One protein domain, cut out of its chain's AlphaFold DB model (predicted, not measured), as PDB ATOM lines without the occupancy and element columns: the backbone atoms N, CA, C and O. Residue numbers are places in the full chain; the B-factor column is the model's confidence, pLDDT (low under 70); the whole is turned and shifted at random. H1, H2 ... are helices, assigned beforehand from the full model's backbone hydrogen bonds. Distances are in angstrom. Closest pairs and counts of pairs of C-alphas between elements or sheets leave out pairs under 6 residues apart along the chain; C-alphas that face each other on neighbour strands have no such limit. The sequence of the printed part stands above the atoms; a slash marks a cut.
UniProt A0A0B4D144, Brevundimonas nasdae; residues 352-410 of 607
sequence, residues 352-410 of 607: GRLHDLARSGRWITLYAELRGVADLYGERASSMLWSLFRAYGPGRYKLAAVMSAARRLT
ATOM      1  N   GLY A 352     129.375   7.400  50.482       85.19
ATOM      2  CA  GLY A 352     130.440   7.334  49.481       85.19
ATOM      3  C   GLY A 352     129.960   7.658  48.059       85.19
ATOM      4  O   GLY A 352     130.677   8.315  47.306       85.19
ATOM      5  N   ARG A 353     128.697   7.344  47.724       89.50
ATOM      6  CA  ARG A 353     128.081   7.699  46.436       89.50
ATOM      7  C   ARG A 353     128.120   9.203  46.160       89.50
ATOM      8  O   ARG A 353     128.308   9.600  45.013       89.50
ATOM      9  N   LEU A 354     127.962  10.049  47.180       88.50
ATOM     10  CA  LEU A 354     128.007  11.507  47.016       88.50
ATOM     11  C   LEU A 354     129.399  11.963  46.556       88.50
ATOM     12  O   LEU A 354     129.521  12.805  45.664       88.50
ATOM     13  N   HIS A 355     130.451  11.355  47.108       86.38
ATOM     14  CA  HIS A 355     131.828  11.599  46.682       86.38
ATOM     15  C   HIS A 355     132.079  11.102  45.255       86.38
ATOM     16  O   HIS A 355     132.746  11.789  44.483       86.38
ATOM     17  N   ASP A 356     131.500   9.964  44.873       88.56
ATOM     18  CA  ASP A 356     131.650   9.409  43.525       88.56
ATOM     19  C   ASP A 356     130.931  10.243  42.467       88.56
ATOM     20  O   ASP A 356     131.477  10.490  41.391       88.56
ATOM     21  N   LEU A 357     129.726  10.734  42.766       89.75
ATOM     22  CA  LEU A 357     128.992  11.656  41.896       89.75
ATOM     23  C   LEU A 357     129.750  12.978  41.717       89.75
ATOM     24  O   LEU A 357     129.878  13.449  40.589       89.75
ATOM     25  N   ALA A 358     130.304  13.534  42.801       87.62
ATOM     26  CA  ALA A 358     131.122  14.744  42.741       87.62
ATOM     27  C   ALA A 358     132.393  14.532  41.902       87.62
ATOM     28  O   ALA A 358     132.703  15.337  41.027       87.62
ATOM     29  N   ARG A 359     133.110  13.420  42.123       85.75
ATOM     30  CA  ARG A 359     134.354  13.086  41.412       85.75
ATOM     31  C   ARG A 359     134.129  12.816  39.921       85.75
ATOM     32  O   ARG A 359     134.965  13.185  39.109       85.75
ATOM     33  N   SER A 360     132.996  12.206  39.569       87.50
ATOM     34  CA  SER A 360     132.594  11.933  38.179       87.50
ATOM     35  C   SER A 360     131.933  13.124  37.471       87.50
ATOM     36  O   SER A 360     131.517  12.992  36.324       87.50
ATOM     37  N   GLY A 361     131.801  14.281  38.131       86.38
ATOM     38  CA  GLY A 361     131.206  15.480  37.538       86.38
ATOM     39  C   GLY A 361     129.683  15.430  37.359       86.38
ATOM     40  O   GLY A 361     129.110  16.305  36.713       86.38
ATOM     41  N   ARG A 362     128.992  14.446  37.950       89.06
ATOM     42  CA  ARG A 362     127.528  14.287  37.866       89.06
ATOM     43  C   ARG A 362     126.805  15.180  38.881       89.06
ATOM     44  O   ARG A 362     126.088  14.702  39.760       89.06
ATOM     45  N   TRP A 363     127.006  16.492  38.765       88.50
ATOM     46  CA  TRP A 363     126.550  17.493  39.740       88.50
ATOM     47  C   TRP A 363     125.025  17.607  39.866       88.50
ATOM     48  O   TRP A 363     124.530  17.839  40.965       88.50
ATOM     49  N   ILE A 364     124.273  17.390  38.782       89.31
ATOM     50  CA  ILE A 364     122.799  17.421  38.806       89.31
ATOM     51  C   ILE A 364     122.262  16.269  39.665       89.31
ATOM     52  O   ILE A 364     121.488  16.485  40.596       89.31
ATOM     53  N   THR A 365     122.728  15.044  39.404       89.00
ATOM     54  CA  THR A 365     122.372  13.867  40.207       89.00
ATOM     55  C   THR A 365     122.844  14.020  41.649       89.00
ATOM     56  O   THR A 365     122.109  13.667  42.564       89.00
ATOM     57  N   LEU A 366     124.042  14.577  41.868       90.69
ATOM     58  CA  LEU A 366     124.538  14.866  43.213       90.69
ATOM     59  C   LEU A 366     123.594  15.800  43.971       90.69
ATOM     60  O   LEU A 366     123.266  15.518  45.116       90.69
ATOM     61  N   TYR A 367     123.153  16.893  43.348       89.69
ATOM     62  CA  TYR A 367     122.238  17.836  43.984       89.69
ATOM     63  C   TYR A 367     120.895  17.187  44.337       89.69
ATOM     64  O   TYR A 367     120.385  17.413  45.432       89.69
ATOM     65  N   ALA A 368     120.352  16.340  43.457       89.19
ATOM     66  CA  ALA A 368     119.121  15.600  43.730       89.19
ATOM     67  C   ALA A 368     119.269  14.650  44.934       89.19
ATOM     68  O   ALA A 368     118.417  14.648  45.823       89.19
ATOM     69  N   GLU A 369     120.369  13.893  45.005       90.56
ATOM     70  CA  GLU A 369     120.664  13.019  46.151       90.56
ATOM     71  C   GLU A 369     120.886  13.831  47.435       90.56
ATOM     72  O   GLU A 369     120.341  13.491  48.482       90.56
ATOM     73  N   LEU A 370     121.635  14.937  47.358       89.50
ATOM     74  CA  LEU A 370     121.890  15.822  48.496       89.50
ATOM     75  C   LEU A 370     120.620  16.465  49.031       89.50
ATOM     76  O   LEU A 370     120.504  16.591  50.242       89.50
ATOM     77  N   ARG A 371     119.681  16.867  48.166       87.81
ATOM     78  CA  ARG A 371     118.379  17.380  48.603       87.81
ATOM     79  C   ARG A 371     117.639  16.312  49.409       87.81
ATOM     80  O   ARG A 371     117.236  16.595  50.524       87.81
ATOM     81  N   GLY A 372     117.569  15.078  48.909       85.00
ATOM     82  CA  GLY A 372     116.920  13.991  49.644       85.00
ATOM     83  C   GLY A 372     117.604  13.653  50.978       85.00
ATOM     84  O   GLY A 372     116.923  13.433  51.973       85.00
ATOM     85  N   VAL A 373     118.944  13.643  51.028       84.19
ATOM     86  CA  VAL A 373     119.700  13.433  52.281       84.19
ATOM     87  C   VAL A 373     119.479  14.597  53.255       84.19
ATOM     88  O   VAL A 373     119.261  14.372  54.439       84.19
ATOM     89  N   ALA A 374     119.516  15.833  52.765       83.75
ATOM     90  CA  ALA A 374     119.278  17.037  53.552       83.75
ATOM     91  C   ALA A 374     117.872  17.052  54.163       83.75
ATOM     92  O   ALA A 374     117.738  17.304  55.358       83.75
ATOM     93  N   ASP A 375     116.853  16.698  53.379       78.31
ATOM     94  CA  ASP A 375     115.467  16.587  53.840       78.31
ATOM     95  C   ASP A 375     115.309  15.483  54.903       78.31
ATOM     96  O   ASP A 375     114.491  15.609  55.813       78.31
ATOM     97  N   LEU A 376     116.105  14.409  54.816       75.00
ATOM     98  CA  LEU A 376     116.099  13.305  55.778       75.00
ATOM     99  C   LEU A 376     116.789  13.668  57.105       75.00
ATOM    100  O   LEU A 376     116.297  13.299  58.164       75.00
ATOM    101  N   TYR A 377     117.924  14.372  57.052       70.75
ATOM    102  CA  TYR A 377     118.752  14.689  58.228       70.75
ATOM    103  C   TYR A 377     118.560  16.115  58.771       70.75
ATOM    104  O   TYR A 377     119.222  16.494  59.734       70.75
ATOM    105  N   GLY A 378     117.674  16.918  58.172       68.00
ATOM    106  CA  GLY A 378     117.427  18.305  58.584       68.00
ATOM    107  C   GLY A 378     118.593  19.260  58.296       68.00
ATOM    108  O   GLY A 378     118.699  20.320  58.913       68.00
ATOM    109  N   GLU A 379     119.484  18.902  57.370       74.38
ATOM    110  CA  GLU A 379     120.624  19.733  56.981       74.38
ATOM    111  C   GLU A 379     120.313  20.618  55.766       74.38
ATOM    112  O   GLU A 379     119.332  20.439  55.053       74.38
ATOM    113  N   ARG A 380     121.176  21.603  55.482       79.25
ATOM    114  CA  ARG A 380     121.063  22.422  54.264       79.25
ATOM    115  C   ARG A 380     121.855  21.780  53.127       79.25
ATOM    116  O   ARG A 380     123.086  21.829  53.138       79.25
ATOM    117  N   ALA A 381     121.163  21.297  52.093       81.62
ATOM    118  CA  ALA A 381     121.782  20.699  50.902       81.62
ATOM    119  C   ALA A 381     122.866  21.589  50.263       81.62
ATOM    120  O   ALA A 381     123.883  21.093  49.782       81.62
ATOM    121  N   SER A 382     122.689  22.914  50.298       77.88
ATOM    122  CA  SER A 382     123.664  23.885  49.789       77.88
ATOM    123  C   SER A 382     124.989  23.876  50.558       77.88
ATOM    124  O   SER A 382     126.043  24.027  49.943       77.88
ATOM    125  N   SER A 383     124.961  23.651  51.876       78.81
ATOM    126  CA  SER A 383     126.164  23.542  52.713       78.81
ATOM    127  C   SER A 383     126.978  22.301  52.340       78.81
ATOM    128  O   SER A 383     128.185  22.379  52.087       78.81
ATOM    129  N   MET A 384     126.296  21.159  52.215       77.50
ATOM    130  CA  MET A 384     126.909  19.893  51.813       77.50
ATOM    131  C   MET A 384     127.462  19.969  50.384       77.50
ATOM    132  O   MET A 384     128.602  19.572  50.132       77.50
ATOM    133  N   LEU A 385     126.687  20.545  49.456       81.75
ATOM    134  CA  LEU A 385     127.106  20.760  48.073       81.75
ATOM    135  C   LEU A 385     128.343  21.654  48.006       81.75
ATOM    136  O   LEU A 385     129.288  21.323  47.298       81.75
ATOM    137  N   TRP A 386     128.374  22.749  48.768       79.69
ATOM    138  CA  TRP A 386     129.528  23.643  48.826       79.69
ATOM    139  C   TRP A 386     130.778  22.933  49.354       79.69
ATOM    140  O   TRP A 386     131.868  23.110  48.810       79.69
ATOM    141  N   SER A 387     130.636  22.078  50.371       80.06
ATOM    142  CA  SER A 387     131.736  21.254  50.886       80.06
ATOM    143  C   SER A 387     132.299  20.309  49.816       80.06
ATOM    144  O   SER A 387     133.515  20.255  49.598       80.06
ATOM    145  N   LEU A 388     131.425  19.617  49.076       81.44
ATOM    146  CA  LEU A 388     131.828  18.712  47.997       81.44
ATOM    147  C   LEU A 388     132.392  19.462  46.784       81.44
ATOM    148  O   LEU A 388     133.395  19.034  46.217       81.44
ATOM    149  N   PHE A 389     131.829  20.614  46.430       81.12
ATOM    150  CA  PHE A 389     132.351  21.478  45.374       81.12
ATOM    151  C   PHE A 389     133.747  22.006  45.717       81.12
ATOM    152  O   PHE A 389     134.640  21.999  44.878       81.12
ATOM    153  N   ARG A 390     134.007  22.376  46.976       77.75
ATOM    154  CA  ARG A 390     135.360  22.752  47.424       77.75
ATOM    155  C   ARG A 390     136.360  21.603  47.318       77.75
ATOM    156  O   ARG A 390     137.538  21.846  47.064       77.75
ATOM    157  N   ALA A 391     135.909  20.373  47.549       76.06
ATOM    158  CA  ALA A 391     136.765  19.195  47.515       76.06
ATOM    159  C   ALA A 391     137.038  18.687  46.084       76.06
ATOM    160  O   ALA A 391     138.166  18.281  45.801       76.06
ATOM    161  N   TYR A 392     136.042  18.730  45.192       79.69
ATOM    162  CA  TYR A 392     136.076  18.067  43.876       79.69
ATOM    163  C   TYR A 392     135.771  18.984  42.682       79.69
ATOM    164  O   TYR A 392     135.920  18.560  41.541       79.69
ATOM    165  N   GLY A 393     135.352  20.227  42.913       74.69
ATOM    166  CA  GLY A 393     134.948  21.159  41.864       74.69
ATOM    167  C   GLY A 393     136.110  21.670  40.997       74.69
ATOM    168  O   GLY A 393     137.275  21.684  41.427       74.69
ATOM    169  N   PRO A 394     135.810  22.119  39.764       66.12
ATOM    170  CA  PRO A 394     136.795  22.738  38.883       66.12
ATOM    171  C   PRO A 394     137.378  24.000  39.543       66.12
ATOM    172  O   PRO A 394     136.654  24.840  40.066       66.12
ATOM    173  N   GLY A 395     138.711  24.121  39.566       62.72
ATOM    174  CA  GLY A 395     139.403  25.243  40.218       62.72
ATOM    175  C   GLY A 395     139.743  25.051  41.705       62.72
ATOM    176  O   GLY A 395     140.244  25.991  42.324       62.72
ATOM    177  N   ARG A 396     139.563  23.845  42.277       66.31
ATOM    178  CA  ARG A 396     139.883  23.531  43.691       66.31
ATOM    179  C   ARG A 396     141.263  24.001  44.162       66.31
ATOM    180  O   ARG A 396     141.392  24.479  45.283       66.31
ATOM    181  N   TYR A 397     142.280  23.929  43.304       59.28
ATOM    182  CA  TYR A 397     143.639  24.375  43.625       59.28
ATOM    183  C   TYR A 397     143.745  25.902  43.763       59.28
ATOM    184  O   TYR A 397     144.384  26.389  44.692       59.28
ATOM    185  N   LYS A 398     143.050  26.663  42.905       60.16
ATOM    186  CA  LYS A 398     142.987  28.132  42.983       60.16
ATOM    187  C   LYS A 398     142.152  28.588  44.184       60.16
ATOM    188  O   LYS A 398     142.574  29.473  44.921       60.16
ATOM    189  N   LEU A 399     141.016  27.935  44.444       60.28
ATOM    190  CA  LEU A 399     140.156  28.235  45.595       60.28
ATOM    191  C   LEU A 399     140.844  27.908  46.934       60.28
ATOM    192  O   LEU A 399     140.746  28.676  47.890       60.28
ATOM    193  N   ALA A 400     141.579  26.792  47.002       60.50
ATOM    194  CA  ALA A 400     142.384  26.431  48.166       60.50
ATOM    195  C   ALA A 400     143.521  27.437  48.408       60.50
ATOM    196  O   ALA A 400     143.724  27.840  49.553       60.50
ATOM    197  N   ALA A 401     144.203  27.895  47.350       59.31
ATOM    198  CA  ALA A 401     145.247  28.915  47.439       59.31
ATOM    199  C   ALA A 401     144.694  30.260  47.951       59.31
ATOM    200  O   ALA A 401     145.204  30.792  48.939       59.31
ATOM    201  N   VAL A 402     143.592  30.754  47.376       62.28
ATOM    202  CA  VAL A 402     142.930  32.004  47.799       62.28
ATOM    203  C   VAL A 402     142.443  31.920  49.247       62.28
ATOM    204  O   VAL A 402     142.684  32.833  50.033       62.28
ATOM    205  N   MET A 403     141.833  30.803  49.656       57.53
ATOM    206  CA  MET A 403     141.411  30.631  51.051       57.53
ATOM    207  C   MET A 403     142.583  30.457  52.019       57.53
ATOM    208  O   MET A 403     142.480  30.878  53.168       57.53
ATOM    209  N   SER A 404     143.695  29.854  51.592       57.16
ATOM    210  CA  SER A 404     144.904  29.765  52.418       57.16
ATOM    211  C   SER A 404     145.533  31.143  52.655       57.16
ATOM    212  O   SER A 404     145.969  31.423  53.771       57.16
ATOM    213  N   ALA A 405     145.486  32.031  51.656       58.41
ATOM    214  CA  ALA A 405     145.906  33.424  51.777       58.41
ATOM    215  C   ALA A 405     144.935  34.238  52.651       58.41
ATOM    216  O   ALA A 405     145.367  34.925  53.575       58.41
ATOM    217  N   ALA A 406     143.622  34.080  52.453       56.84
ATOM    218  CA  ALA A 406     142.603  34.732  53.276       56.84
ATOM    219  C   ALA A 406     142.696  34.315  54.756       56.84
ATOM    220  O   ALA A 406     142.621  35.166  55.638       56.84
ATOM    221  N   ARG A 407     142.965  33.032  55.044       53.66
ATOM    222  CA  ARG A 407     143.186  32.520  56.412       53.66
ATOM    223  C   ARG A 407     144.424  33.102  57.097       53.66
ATOM    224  O   ARG A 407     144.438  33.166  58.322       53.66
ATOM    225  N   ARG A 408     145.452  33.516  56.343       53.44
ATOM    226  CA  ARG A 408     146.629  34.215  56.897       53.44
ATOM    227  C   ARG A 408     146.310  35.665  57.276       53.44
ATOM    228  O   ARG A 408     146.886  36.170  58.231       53.44
ATOM    229  N   LEU A 409     145.383  36.304  56.560       49.00
ATOM    230  CA  LEU A 409     144.963  37.696  56.773       49.00
ATOM    231  C   LEU A 409     143.881  37.836  57.851       49.00
ATOM    232  O   LEU A 409     143.915  38.763  58.657       49.00
ATOM    233  N   THR A 410     142.938  36.899  57.931       45.62
ATOM    234  CA  THR A 410     141.901  36.909  58.963       45.62
ATOM    235  C   THR A 410     142.341  36.061  60.156       45.62
ATOM    236  O   THR A 410     142.050  34.868  60.218       45.62
TER     237      THR A 410
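Overview. This is residues 352 to 410 of the 607 residues of a protein of Brevundimonas nasdae (UniProt A0A0B4D144). Three helices, H1, H2 and H3, pack in a small cluster in which each meets the other two, and a fourth, H4, turns away from the end of H3 at a corner as an arm. H1 and H2 form a helical hairpin; after it the chain folds back, so that the first part of H3 packs on H2 and its last part on H1, while the far part of H4, with residue 410, sticks out as residues 401 to 410. The printed part has 59 residues with four named helices in the order H1, H2, H3, H4 and no named strand; its class is all helix. It is loose, with a radius of gyration of the C-alphas of 13.1 A, and its C-alphas span 38 by 25 by 16 A.

Along the chain. H1 is residues 352 to 359, 10.7 A from first to last C-alpha, and begins at C-alpha 352 at (130.440, 7.334, 49.481). H2, residues 363 to 377, is the longest helix by residues and measures 20.3 A. H3 is residues 381 to 392, 16.1 A long, with C-alpha 381 at (121.782, 20.699, 50.902). H4 is residues 396 to 409, 19.9 A long, and ends at C-alpha 409 at (144.963, 37.696, 56.773).

Arrangement. H3 is the hub and touches the three other helices. It touches H2 with residues 381 to 385 alone, at a steep tilt of 46 degrees, opposite ways; the closest C-alphas are those of Ala 374 and Ala 381, 5.2 A apart. It touches H1 with residues 388 to 392 alone, at a steep tilt of 61 degrees, the same way; the closest C-alphas, of Arg 359 and Tyr 392, are 5.8 A apart. The hairpin of H1 and H2 touches with the C-alphas of Leu 357 and Leu 366 closest, at 5.6 A; the two run opposite ways at a shallow tilt of 32 degrees, only just short of steep. H3 and H4 touch only at the corner by their link, about perpendicular at 76 degrees, with the C-alphas of Arg 390 and Arg 396 closest, at 5.9 A. H4 is apart from H1 and from H2. In H1, H2, H3 and H4 every O i to N i+4 pair is within hydrogen-bond range.

Size, cuts and confidence. The two C-alphas farthest apart are those of Leu 376 and Leu 409, at 37.8 A. Without residues 401 to 410, which stand free, the body has 49 residues and spans 33 by 18 by 17 A. The printed part has no cut, and its three links are tight, with 3 residues each. The mean pLDDT of the printed part is 76.0; residue 378 and residues 394 to 410 are under 70, and the mean of H4 is 58.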